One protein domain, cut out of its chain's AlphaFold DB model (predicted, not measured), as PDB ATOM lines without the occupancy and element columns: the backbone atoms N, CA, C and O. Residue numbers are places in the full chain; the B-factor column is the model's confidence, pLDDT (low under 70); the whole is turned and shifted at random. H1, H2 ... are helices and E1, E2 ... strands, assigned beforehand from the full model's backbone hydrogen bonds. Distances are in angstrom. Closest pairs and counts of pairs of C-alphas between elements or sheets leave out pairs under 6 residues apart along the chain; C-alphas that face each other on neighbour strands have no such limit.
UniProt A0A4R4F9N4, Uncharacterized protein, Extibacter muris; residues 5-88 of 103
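Overview. This is residues 5 to 88 of the 103 residues of an uncharacterized protein of Extibacter muris (UniProt A0A4R4F9N4). The antiparallel pair E1 and E2 makes the middle, H1 one end, H2, E3 and H3 the other. The 84 printed residues run E1, H1, E2, H2, E3, H3, mixed in class. It is only just compact, close to loose: radius of gyration of the C-alphas 14.1 A, spans 40 by 28 by 18 A.

Arrangement. E1, residues 8 to 11, and E2, residues 34 to 37, bring N 8 within hydrogen-bond range of O 37, 2.9 A. H2, residues 46 to 55, only just touches H3, residues 73 to 87: 3 C-alpha pairs within 8 A, closest Lys 47 and Met 87, 6.8 A. In H2 every O i to N i+4 pair is within range, in H3 9 of 11, in H1, residues 13 to 19, 1 of 3, and 2 of 4 O i to N i+3.

Along the chain. E1 starts at C-alpha 8 (176.837, 101.833, 121.465); H3 ends at C-alpha 87 (185.467, 99.416, 108.813). E3 is residues 62 to 64.

Size, cuts and confidence. The link H1 to E2 is long.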
ATOM      1  N   HIS A   5     187.004 104.709 123.325       94.06
ATOM      2  CA  HIS A   5     186.208 103.547 123.704       94.06
ATOM      3  C   HIS A   5     185.025 103.396 122.750       94.06
ATOM      4  O   HIS A   5     184.301 104.357 122.491       94.06
ATOM      5  N   ALA A   6     184.837 102.191 122.227       93.75
ATOM      6  CA  ALA A   6     183.687 101.821 121.433       93.75
ATOM      7  C   ALA A   6     182.571 101.305 122.347       93.75
ATOM      8  O   ALA A   6     182.677 100.215 122.914       93.75
ATOM      9  N   LYS A   7     181.502 102.097 122.457       93.50
ATOM     10  CA  LYS A   7     180.264 101.771 123.168       93.50
ATOM     11  C   LYS A   7     179.084 102.289 122.355       93.50
ATOM     12  O   LYS A   7     179.118 103.425 121.892       93.50
ATOM     13  N   ASP A   8     178.069 101.458 122.158       94.75
ATOM     14  CA  ASP A   8     176.837 101.833 121.465       94.75
ATOM     15  C   ASP A   8     175.741 102.188 122.473       94.75
ATOM     16  O   ASP A   8     175.853 101.943 123.678       94.75
ATOM     17  N   ALA A   9     174.665 102.776 121.976       93.69
ATOM     18  CA  ALA A   9     173.558 103.242 122.780       93.69
ATOM     19  C   ALA A   9     172.226 102.935 122.101       93.69
ATOM     20  O   ALA A   9     172.083 102.970 120.880       93.69
ATOM     21  N   GLN A  10     171.223 102.659 122.925       94.38
ATOM     22  CA  GLN A  10     169.846 102.482 122.510       94.38
ATOM     23  C   GLN A  10     168.954 103.513 123.171       94.38
ATOM     24  O   GLN A  10     168.892 103.582 124.398       94.38
ATOM     25  N   ILE A  11     168.154 104.185 122.353       95.19
ATOM     26  CA  ILE A  11     166.981 104.916 122.818       95.19
ATOM     27  C   ILE A  11     165.761 103.988 122.714       95.19
ATOM     28  O   ILE A  11     165.362 103.561 121.628       95.19
ATOM     29  N   VAL A  12     165.166 103.638 123.855       94.44
ATOM     30  CA  VAL A  12     164.038 102.702 123.959       94.44
ATOM     31  C   VAL A  12     162.733 103.491 123.994       94.44
ATOM     32  O   VAL A  12     162.192 103.766 125.061       94.44
ATOM     33  N   LYS A  13     162.225 103.860 122.810       94.94
ATOM     34  CA  LYS A  13     161.101 104.805 122.625       94.94
ATOM     35  C   LYS A  13     159.902 104.579 123.557       94.94
ATOM     36  O   LYS A  13     159.433 105.530 124.167       94.94
ATOM     37  N   HIS A  14     159.455 103.334 123.723       95.00
ATOM     38  CA  HIS A  14     158.290 103.005 124.559       95.00
ATOM     39  C   HIS A  14     158.528 103.166 126.075       95.00
ATOM     40  O   HIS A  14     157.570 103.201 126.840       95.00
ATOM     41  N   ASN A  15     159.784 103.282 126.513       95.69
ATOM     42  CA  ASN A  15     160.162 103.434 127.918       95.69
ATOM     43  C   ASN A  15     160.557 104.868 128.296       95.69
ATOM     44  O   ASN A  15     160.605 105.183 129.485       95.69
ATOM     45  N   ILE A  16     160.835 105.744 127.320       95.44
ATOM     46  CA  ILE A  16     161.344 107.104 127.584       95.44
ATOM     47  C   ILE A  16     160.379 107.897 128.464       95.44
ATOM     48  O   ILE A  16     160.826 108.538 129.407       95.44
ATOM     49  N   GLY A  17     159.070 107.807 128.212       94.56
ATOM     50  CA  GLY A  17     158.069 108.541 128.995       94.56
ATOM     51  C   GLY A  17     158.017 108.153 130.478       94.56
ATOM     52  O   GLY A  17     157.505 108.922 131.280       94.56
ATOM     53  N   ARG A  18     158.558 106.984 130.854       92.19
ATOM     54  CA  ARG A  18     158.585 106.500 132.244       92.19
ATOM     55  C   ARG A  18     159.959 106.640 132.891       92.19
ATOM     56  O   ARG A  18     160.068 107.113 134.012       92.19
ATOM     57  N   SER A  19     161.007 106.202 132.197       94.31
ATOM     58  CA  SER A  19     162.365 106.125 132.753       94.31
ATOM     59  C   SER A  19     163.258 107.306 132.363       94.31
ATOM     60  O   SER A  19     164.348 107.435 132.922       94.31
ATOM     61  N   GLY A  20     162.856 108.126 131.392       94.81
ATOM     62  CA  GLY A  20     163.710 109.156 130.810       94.81
ATOM     63  C   GLY A  20     164.919 108.589 130.055       94.81
ATOM     64  O   GLY A  20     165.029 107.386 129.800       94.81
ATOM     65  N   LEU A  21     165.833 109.483 129.676       95.50
ATOM     66  CA  LEU A  21     167.072 109.142 128.963       95.50
ATOM     67  C   LEU A  21     168.295 109.042 129.878       95.50
ATOM     68  O   LEU A  21     169.331 108.548 129.446       95.50
ATOM     69  N   ASN A  22     168.195 109.505 131.125       93.81
ATOM     70  CA  ASN A  22     169.330 109.503 132.035       93.81
ATOM     71  C   ASN A  22     169.645 108.062 132.484       93.81
ATOM     72  O   ASN A  22     168.776 107.414 133.079       93.81
ATOM     73  N   PRO A  23     170.860 107.536 132.236       87.94
ATOM     74  CA  PRO A  23     171.224 106.172 132.589       87.94
ATOM     75  C   PRO A  23     171.536 105.978 134.087       87.94
ATOM     76  O   PRO A  23     172.425 105.203 134.435       87.94
ATOM     77  N   ASN A  24     170.758 106.574 134.984       88.88
ATOM     78  CA  ASN A  24     170.914 106.375 136.423       88.88
ATOM     79  C   ASN A  24     170.330 105.035 136.903       88.88
ATOM     80  O   ASN A  24     169.422 104.460 136.290       88.88
ATOM     81  N   GLY A  25     170.835 104.561 138.043       88.75
ATOM     82  CA  GLY A  25     170.335 103.376 138.740       88.75
ATOM     83  C   GLY A  25     170.770 102.043 138.123       88.75
ATOM     84  O   GLY A  25     171.703 101.965 137.326       88.75
ATOM     85  N   ASN A  26     170.090 100.964 138.523       91.00
ATOM     86  CA  ASN A  26     170.439  99.606 138.110       91.00
ATOM     87  C   ASN A  26     170.347  99.442 136.585       91.00
ATOM     88  O   ASN A  26     169.262  99.476 135.999       91.00
ATOM     89  N   TYR A  27     171.493  99.192 135.950       88.44
ATOM     90  CA  TYR A  27     171.589  99.095 134.499       88.44
ATOM     91  C   TYR A  27     170.895  97.868 133.896       88.44
ATOM     92  O   TYR A  27     170.602  97.867 132.699       88.44
ATOM     93  N   ARG A  28     170.573  96.866 134.727       90.56
ATOM     94  CA  ARG A  28     169.878  95.626 134.346       90.56
ATOM     95  C   ARG A  28     168.364  95.791 134.217       90.56
ATOM     96  O   ARG A  28     167.680  94.865 133.793       90.56
ATOM     97  N   ARG A  29     167.827  96.954 134.594       91.62
ATOM     98  CA  ARG A  29     166.400  97.259 134.485       91.62
ATOM     99  C   ARG A  29     165.918  97.192 133.035       91.62
ATOM    100  O   ARG A  29     166.480  97.822 132.138       91.62
ATOM    101  N   ILE A  30     164.828  96.463 132.818       90.50
ATOM    102  CA  ILE A  30     164.218  96.309 131.493       90.50
ATOM    103  C   ILE A  30     163.366  97.515 131.093       90.50
ATOM    104  O   ILE A  30     163.129  97.738 129.916       90.50
ATOM    105  N   ASP A  31     162.929  98.343 132.029       93.44
ATOM    106  CA  ASP A  31     162.068  99.499 131.767       93.44
ATOM    107  C   ASP A  31     162.858 100.783 131.462       93.44
ATOM    108  O   ASP A  31     162.280 101.862 131.358       93.44
ATOM    109  N   ARG A  32     164.182 100.686 131.268       94.31
ATOM    110  CA  ARG A  32     165.027 101.845 130.951       94.31
ATOM    111  C   ARG A  32     164.704 102.436 129.584       94.31
ATOM    112  O   ARG A  32     164.580 101.694 128.603       94.31
ATOM    113  N   GLY A  33     164.642 103.767 129.525       95.25
ATOM    114  CA  GLY A  33     164.490 104.542 128.289       95.25
ATOM    115  C   GLY A  33     165.797 104.711 127.509       95.25
ATOM    116  O   GLY A  33     165.762 104.898 126.295       95.25
ATOM    117  N   PHE A  34     166.945 104.552 128.173       95.12
ATOM    118  CA  PHE A  34     168.273 104.506 127.560       95.12
ATOM    119  C   PHE A  34     169.035 103.257 128.007       95.12
ATOM    120  O   PHE A  34     168.980 102.867 129.176       95.12
ATOM    121  N   ARG A  35     169.764 102.619 127.087       93.94
ATOM    122  CA  ARG A  35     170.593 101.444 127.393       93.94
ATOM    123  C   ARG A  35     171.909 101.500 126.632       93.94
ATOM    124  O   ARG A  35     171.902 101.799 125.444       93.94
ATOM    125  N   PHE A  36     173.010 101.143 127.284       93.88
ATOM    126  CA  PHE A  36     174.259 100.865 126.579       93.88
ATOM    127  C   PHE A  36     174.153  99.563 125.789       93.88
ATOM    128  O   PHE A  36     173.398  98.658 126.161       93.88
ATOM    129  N   ARG A  37     174.868  99.511 124.668       93.94
ATOM    130  CA  ARG A  37     174.816  98.437 123.678       93.94
ATOM    131  C   ARG A  37     176.168  98.163 123.055       93.94
ATOM    132  O   ARG A  37     177.102  98.957 123.149       93.94
ATOM    133  N   MET A  38     176.232  97.020 122.391       93.50
ATOM    134  CA  MET A  38     177.362  96.612 121.564       93.50
ATOM    135  C   MET A  38     177.429  97.420 120.271       93.50
ATOM    136  O   MET A  38     176.378  97.668 119.675       93.50
ATOM    137  N   PRO A  39     178.633  97.835 119.834       95.06
ATOM    138  CA  PRO A  39     178.812  98.483 118.544       95.06
ATOM    139  C   PRO A  39     178.097  97.754 117.405       95.06
ATOM    140  O   PRO A  39     178.333  96.571 117.175       95.06
ATOM    141  N   GLY A  40     177.217  98.477 116.711       91.56
ATOM    142  CA  GLY A  40     176.465  98.012 115.545       91.56
ATOM    143  C   GLY A  40     175.050  97.535 115.847       91.56
ATOM    144  O   GLY A  40     174.320  97.177 114.927       91.56
ATOM    145  N   TRP A  41     174.659  97.470 117.122       90.25
ATOM    146  CA  TRP A  41     173.393  96.846 117.496       90.25
ATOM    147  C   TRP A  41     172.245  97.847 117.511       90.25
ATOM    148  O   TRP A  41     171.090  97.419 117.442       90.25
ATOM    149  N   ARG A  42     172.524  99.153 117.657       92.00
ATOM    150  CA  ARG A  42     171.494 100.195 117.785       92.00
ATOM    151  C   ARG A  42     171.875 101.507 117.096       92.00
ATOM    152  O   ARG A  42     171.967 101.531 115.877       92.00
ATOM    153  N   ASN A  43     171.891 102.618 117.826       87.38
ATOM    154  CA  ASN A  43     171.616 103.932 117.255       87.38
ATOM    155  C   ASN A  43     172.862 104.665 116.739       87.38
ATOM    156  O   ASN A  43     172.702 105.686 116.070       87.38
ATOM    157  N   ILE A  44     174.077 104.188 117.028       93.38
ATOM    158  CA  ILE A  44     175.306 104.850 116.577       93.38
ATOM    159  C   ILE A  44     175.682 104.405 115.159       93.38
ATOM    160  O   ILE A  44     175.852 103.221 114.874       93.38
ATOM    161  N   SER A  45     175.890 105.380 114.267       95.31
ATOM    162  CA  SER A  45     176.493 105.133 112.952       95.31
ATOM    163  C   SER A  45     178.011 104.995 113.085       95.31
ATOM    164  O   SER A  45     178.746 105.983 113.054       95.31
ATOM    165  N   TRP A  46     178.496 103.760 113.225       95.75
ATOM    166  CA  TRP A  46     179.930 103.480 113.365       95.75
ATOM    167  C   TRP A  46     180.754 103.866 112.142       95.75
ATOM    168  O   TRP A  46     181.895 104.291 112.298       95.75
ATOM    169  N   LYS A  47     180.160 103.812 110.944       95.81
ATOM    170  CA  LYS A  47     180.790 104.331 109.725       95.81
ATOM    171  C   LYS A  47     181.114 105.816 109.877       95.81
ATOM    172  O   LYS A  47     182.262 106.197 109.692       95.81
ATOM    173  N   ASN A  48     180.146 106.623 110.320       96.75
ATOM    174  CA  ASN A  48     180.361 108.057 110.525       96.75
ATOM    175  C   ASN A  48     181.410 108.310 111.612       96.75
ATOM    176  O   ASN A  48     182.302 109.123 111.414       96.75
ATOM    177  N   VAL A  49     181.345 107.589 112.738       96.25
ATOM    178  CA  VAL A  49     182.333 107.733 113.822       96.25
ATOM    179  C   VAL A  49     183.749 107.450 113.321       96.25
ATOM    180  O   VAL A  49     184.651 108.247 113.569       96.25
ATOM    181  N   ILE A  50     183.959 106.345 112.602       95.81
ATOM    182  CA  ILE A  50     185.282 105.972 112.089       95.81
ATOM    183  C   ILE A  50     185.760 106.973 111.031       95.81
ATOM    184  O   ILE A  50     186.920 107.382 111.070       95.81
ATOM    185  N   THR A  51     184.875 107.424 110.137       94.81
ATOM    186  CA  THR A  51     185.195 108.471 109.159       94.81
ATOM    187  C   THR A  51     185.634 109.758 109.849       94.81
ATOM    188  O   THR A  51     186.674 110.300 109.490       94.81
ATOM    189  N   GLU A  52     184.913 110.231 110.866       94.38
ATOM    190  CA  GLU A  52     185.269 111.468 111.568       94.38
ATOM    191  C   GLU A  52     186.567 111.332 112.375       94.38
ATOM    192  O   GLU A  52     187.392 112.243 112.363       94.38
ATOM    193  N   LEU A  53     186.817 110.174 112.999       93.38
ATOM    194  CA  LEU A  53     188.109 109.884 113.634       93.38
ATOM    195  C   LEU A  53     189.257 109.973 112.619       93.38
ATOM    196  O   LEU A  53     190.246 110.670 112.860       93.38
ATOM    197  N   ALA A  54     189.096 109.355 111.450       91.75
ATOM    198  CA  ALA A  54     190.071 109.460 110.373       91.75
ATOM    199  C   ALA A  54     190.144 110.873 109.775       91.75
ATOM    200  O   ALA A  54     191.181 111.242 109.235       91.75
ATOM    201  N   ARG A  55     189.102 111.710 109.866       89.19
ATOM    202  CA  ARG A  55     189.150 113.119 109.433       89.19
ATOM    203  C   ARG A  55     189.979 113.995 110.363       89.19
ATOM    204  O   ARG A  55     190.595 114.933 109.870       89.19
ATOM    205  N   VAL A  56     190.040 113.680 111.652       90.00
ATOM    206  CA  VAL A  56     190.821 114.445 112.639       90.00
ATOM    207  C   VAL A  56     192.212 113.860 112.911       90.00
ATOM    208  O   VAL A  56     192.860 114.242 113.879       90.00
ATOM    209  N   GLY A  57     192.673 112.917 112.084       88.69
ATOM    210  CA  GLY A  57     194.012 112.327 112.201       88.69
ATOM    211  C   GLY A  57     194.133 111.255 113.278       88.69
ATOM    212  O   GLY A  57     195.234 110.922 113.711       88.69
ATOM    213  N   TYR A  58     193.013 110.690 113.732       90.38
ATOM    214  CA  TYR A  58     193.030 109.644 114.743       90.38
ATOM    215  C   TYR A  58     193.167 108.246 114.126       90.38
ATOM    216  O   TYR A  58     192.195 107.682 113.630       90.38
ATOM    217  N   PHE A  59     194.354 107.652 114.271       90.12
ATOM    218  CA  PHE A  59     194.648 106.239 113.957       90.12
ATOM    219  C   PHE A  59     195.074 105.450 115.207       90.12
ATOM    220  O   PHE A  59     195.859 104.508 115.149       90.12
ATOM    221  N   GLY A  60     194.601 105.884 116.380       89.50
ATOM    222  CA  GLY A  60     194.877 105.223 117.653       89.50
ATOM    223  C   GLY A  60     193.971 104.022 117.932       89.50
ATOM    224  O   GLY A  60     193.106 103.652 117.142       89.50
ATOM    225  N   SER A  61     194.154 103.410 119.104       91.06
ATOM    226  CA  SER A  61     193.394 102.223 119.501       91.06
ATOM    227  C   SER A  61     191.929 102.545 119.815       91.06
ATOM    228  O   SER A  61     191.642 103.354 120.707       91.06
ATOM    229  N   LEU A  62     191.017 101.815 119.175       92.88
ATOM    230  CA  LEU A  62     189.606 101.769 119.538       92.88
ATOM    231  C   LEU A  62     189.341 100.568 120.462       92.88
ATOM    232  O   LEU A  62     189.331  99.421 120.022       92.88
ATOM    233  N   ASN A  63     189.139 100.831 121.751       92.81
ATOM    234  CA  ASN A  63     188.934  99.798 122.765       92.81
ATOM    235  C   ASN A  63     187.454  99.494 122.939       92.81
ATOM    236  O   ASN A  63     186.660 100.394 123.181       92.81
ATOM    237  N   PHE A  64     187.077  98.229 122.885       90.81
ATOM    238  CA  PHE A  64     185.706  97.826 123.156       90.81
ATOM    239  C   PHE A  64     185.389  97.850 124.662       90.81
ATOM    240  O   PHE A  64     186.154  97.317 125.468       90.81
ATOM    241  N   GLU A  65     184.241  98.426 125.032       89.62
ATOM    242  CA  GLU A  65     183.751  98.479 126.412       89.62
ATOM    243  C   GLU A  65     182.412  97.736 126.553       89.62
ATOM    244  O   GLU A  65     181.417  98.082 125.912       89.62
ATOM    245  N   HIS A  66     182.382  96.697 127.397       88.75
ATOM    246  CA  HIS A  66     181.224  95.811 127.530       88.75
ATOM    247  C   HIS A  66     180.302  96.206 128.691       88.75
ATOM    248  O   HIS A  66     180.582  95.877 129.841       88.75
ATOM    249  N   GLU A  67     179.171  96.840 128.376       86.06
ATOM    250  CA  GLU A  67     178.111  97.190 129.345       86.06
ATOM    251  C   GLU A  67     176.706  96.748 128.903       86.06
ATOM    252  O   GLU A  67     175.689  97.212 129.424       86.06
ATOM    253  N   ASP A  68     176.634  95.839 127.931       88.94
ATOM    254  CA  ASP A  68     175.370  95.252 127.508       88.94
ATOM    255  C   ASP A  68     175.065  93.999 128.337       88.94
ATOM    256  O   ASP A  68     175.938  93.191 128.637       88.94
ATOM    257  N   ILE A  69     173.803  93.837 128.714       89.06
ATOM    258  CA  ILE A  69     173.322  92.692 129.499       89.06
ATOM    259  C   ILE A  69     172.754  91.580 128.612       89.06
ATOM    260  O   ILE A  69     172.292  90.568 129.130       89.06
ATOM    261  N   THR A  70     172.717  91.776 127.290       89.19
ATOM    262  CA  THR A  70     172.062  90.838 126.365       89.19
ATOM    263  C   THR A  70     172.921  89.641 125.974       89.19
ATOM    264  O   THR A  70     172.388  88.695 125.402       89.19
ATOM    265  N   MET A  71     174.234  89.679 126.205       89.62
ATOM    266  CA  MET A  71     175.147  88.602 125.809       89.62
ATOM    267  C   MET A  71     176.344  88.485 126.752       89.62
ATOM    268  O   MET A  71     176.616  89.373 127.557       89.62
ATOM    269  N   SER A  72     177.064  87.365 126.656       93.00
ATOM    270  CA  SER A  72     178.296  87.160 127.418       93.00
ATOM    271  C   SER A  72     179.418  88.065 126.902       93.00
ATOM    272  O   SER A  72     179.410  88.519 125.758       93.00
ATOM    273  N   ARG A  73     180.437  88.298 127.737       91.38
ATOM    274  CA  ARG A  73     181.594  89.122 127.360       91.38
ATOM    275  C   ARG A  73     182.348  88.574 126.153       91.38
ATOM    276  O   ARG A  73     182.740  89.355 125.296       91.38
ATOM    277  N   LEU A  74     182.540  87.260 126.078       93.75
ATOM    278  CA  LEU A  74     183.266  86.638 124.970       93.75
ATOM    279  C   LEU A  74     182.482  86.737 123.657       93.75
ATOM    280  O   LEU A  74     183.062  87.106 122.640       93.75
ATOM    281  N   ASP A  75     181.168  86.493 123.688       94.19
ATOM    282  CA  ASP A  75     180.312  86.642 122.504       94.19
ATOM    283  C   ASP A  75     180.274  88.106 122.026       94.19
ATOM    284  O   ASP A  75     180.454  88.387 120.839       94.19
ATOM    285  N   GLY A  76     180.156  89.053 122.965       93.19
ATOM    286  CA  GLY A  76     180.202  90.488 122.680       93.19
ATOM    287  C   GLY A  76     181.516  90.943 122.049       93.19
ATOM    288  O   GLY A  76     181.488  91.698 121.076       93.19
ATOM    289  N   ILE A  77     182.660  90.447 122.535       93.62
ATOM    290  CA  ILE A  77     183.975  90.723 121.937       93.62
ATOM    291  C   ILE A  77     184.025  90.195 120.502       93.62
ATOM    292  O   ILE A  77     184.364  90.951 119.591       93.62
ATOM    293  N   SER A  78     183.670  88.925 120.285       95.19
ATOM    294  CA  SER A  78     183.738  88.288 118.966       95.19
ATOM    295  C   SER A  78     182.866  89.012 117.938       95.19
ATOM    296  O   SER A  78     183.347  89.359 116.857       95.19
ATOM    297  N   LYS A  79     181.613  89.323 118.291       95.19
ATOM    298  CA  LYS A  79     180.664  90.019 117.408       95.19
ATOM    299  C   LYS A  79     181.061  91.464 117.139       95.19
ATOM    300  O   LYS A  79     181.057  91.890 115.987       95.19
ATOM    301  N   THR A  80     181.471  92.198 118.173       94.88
ATOM    302  CA  THR A  80     181.953  93.578 118.015       94.88
ATOM    303  C   THR A  80     183.192  93.624 117.129       94.88
ATOM    304  O   THR A  80     183.305  94.488 116.262       94.88
ATOM    305  N   SER A  81     184.117  92.677 117.311       94.69
ATOM    306  CA  SER A  81     185.327  92.582 116.500       94.69
ATOM    307  C   SER A  81     184.996  92.311 115.035       94.69
ATOM    308  O   SER A  81     185.495  93.022 114.166       94.69
ATOM    309  N   ALA A  82     184.118  91.340 114.766       96.44
ATOM    310  CA  ALA A  82     183.663  91.020 113.416       96.44
ATOM    311  C   ALA A  82     182.937  92.198 112.742       96.44
ATOM    312  O   ALA A  82     183.083  92.394 111.539       96.44
ATOM    313  N   TYR A  83     182.195  93.000 113.510       96.31
ATOM    314  CA  TYR A  83     181.478  94.166 113.000       96.31
ATOM    315  C   TYR A  83     182.397  95.365 112.717       96.31
ATOM    316  O   TYR A  83     182.325  95.949 111.640       96.31
ATOM    317  N   LEU A  84     183.262  95.745 113.666       96.12
ATOM    318  CA  LEU A  84     184.065  96.970 113.558       96.12
ATOM    319  C   LEU A  84     185.320  96.804 112.701       96.12
ATOM    320  O   LEU A  84     185.658  97.730 111.967       96.12
ATOM    321  N   LYS A  85     186.017  95.659 112.781       95.19
ATOM    322  CA  LYS A  85     187.310  95.464 112.095       95.19
ATOM    323  C   LYS A  85     187.264  95.790 110.598       95.19
ATOM    324  O   LYS A  85     188.158  96.509 110.164       95.19
ATOM    325  N   PRO A  86     186.255  95.348 109.822       95.88
ATOM    326  CA  PRO A  86     186.197  95.647 108.391       95.88
ATOM    327  C   PRO A  86     186.065  97.140 108.059       95.88
ATOM    328  O   PRO A  86     186.289  97.524 106.920       95.88
ATOM    329  N   MET A  87     185.665  97.979 109.022       95.12
ATOM    330  CA  MET A  87     185.467  99.416 108.813       95.12
ATOM    331  C   MET A  87     186.669 100.257 109.243       95.12
ATOM    332  O   MET A  87     186.700 101.447 108.939       95.12
ATOM    333  N   LEU A  88     187.622  99.686 109.987       94.19
ATOM    334  CA  LEU A  88     188.765 100.439 110.494       94.19
ATOM    335  C   LEU A  88     189.655 100.904 109.339       94.19
ATOM    336  O   LEU A  88     190.011 100.129 108.454       94.19
TER     337      LEU A  88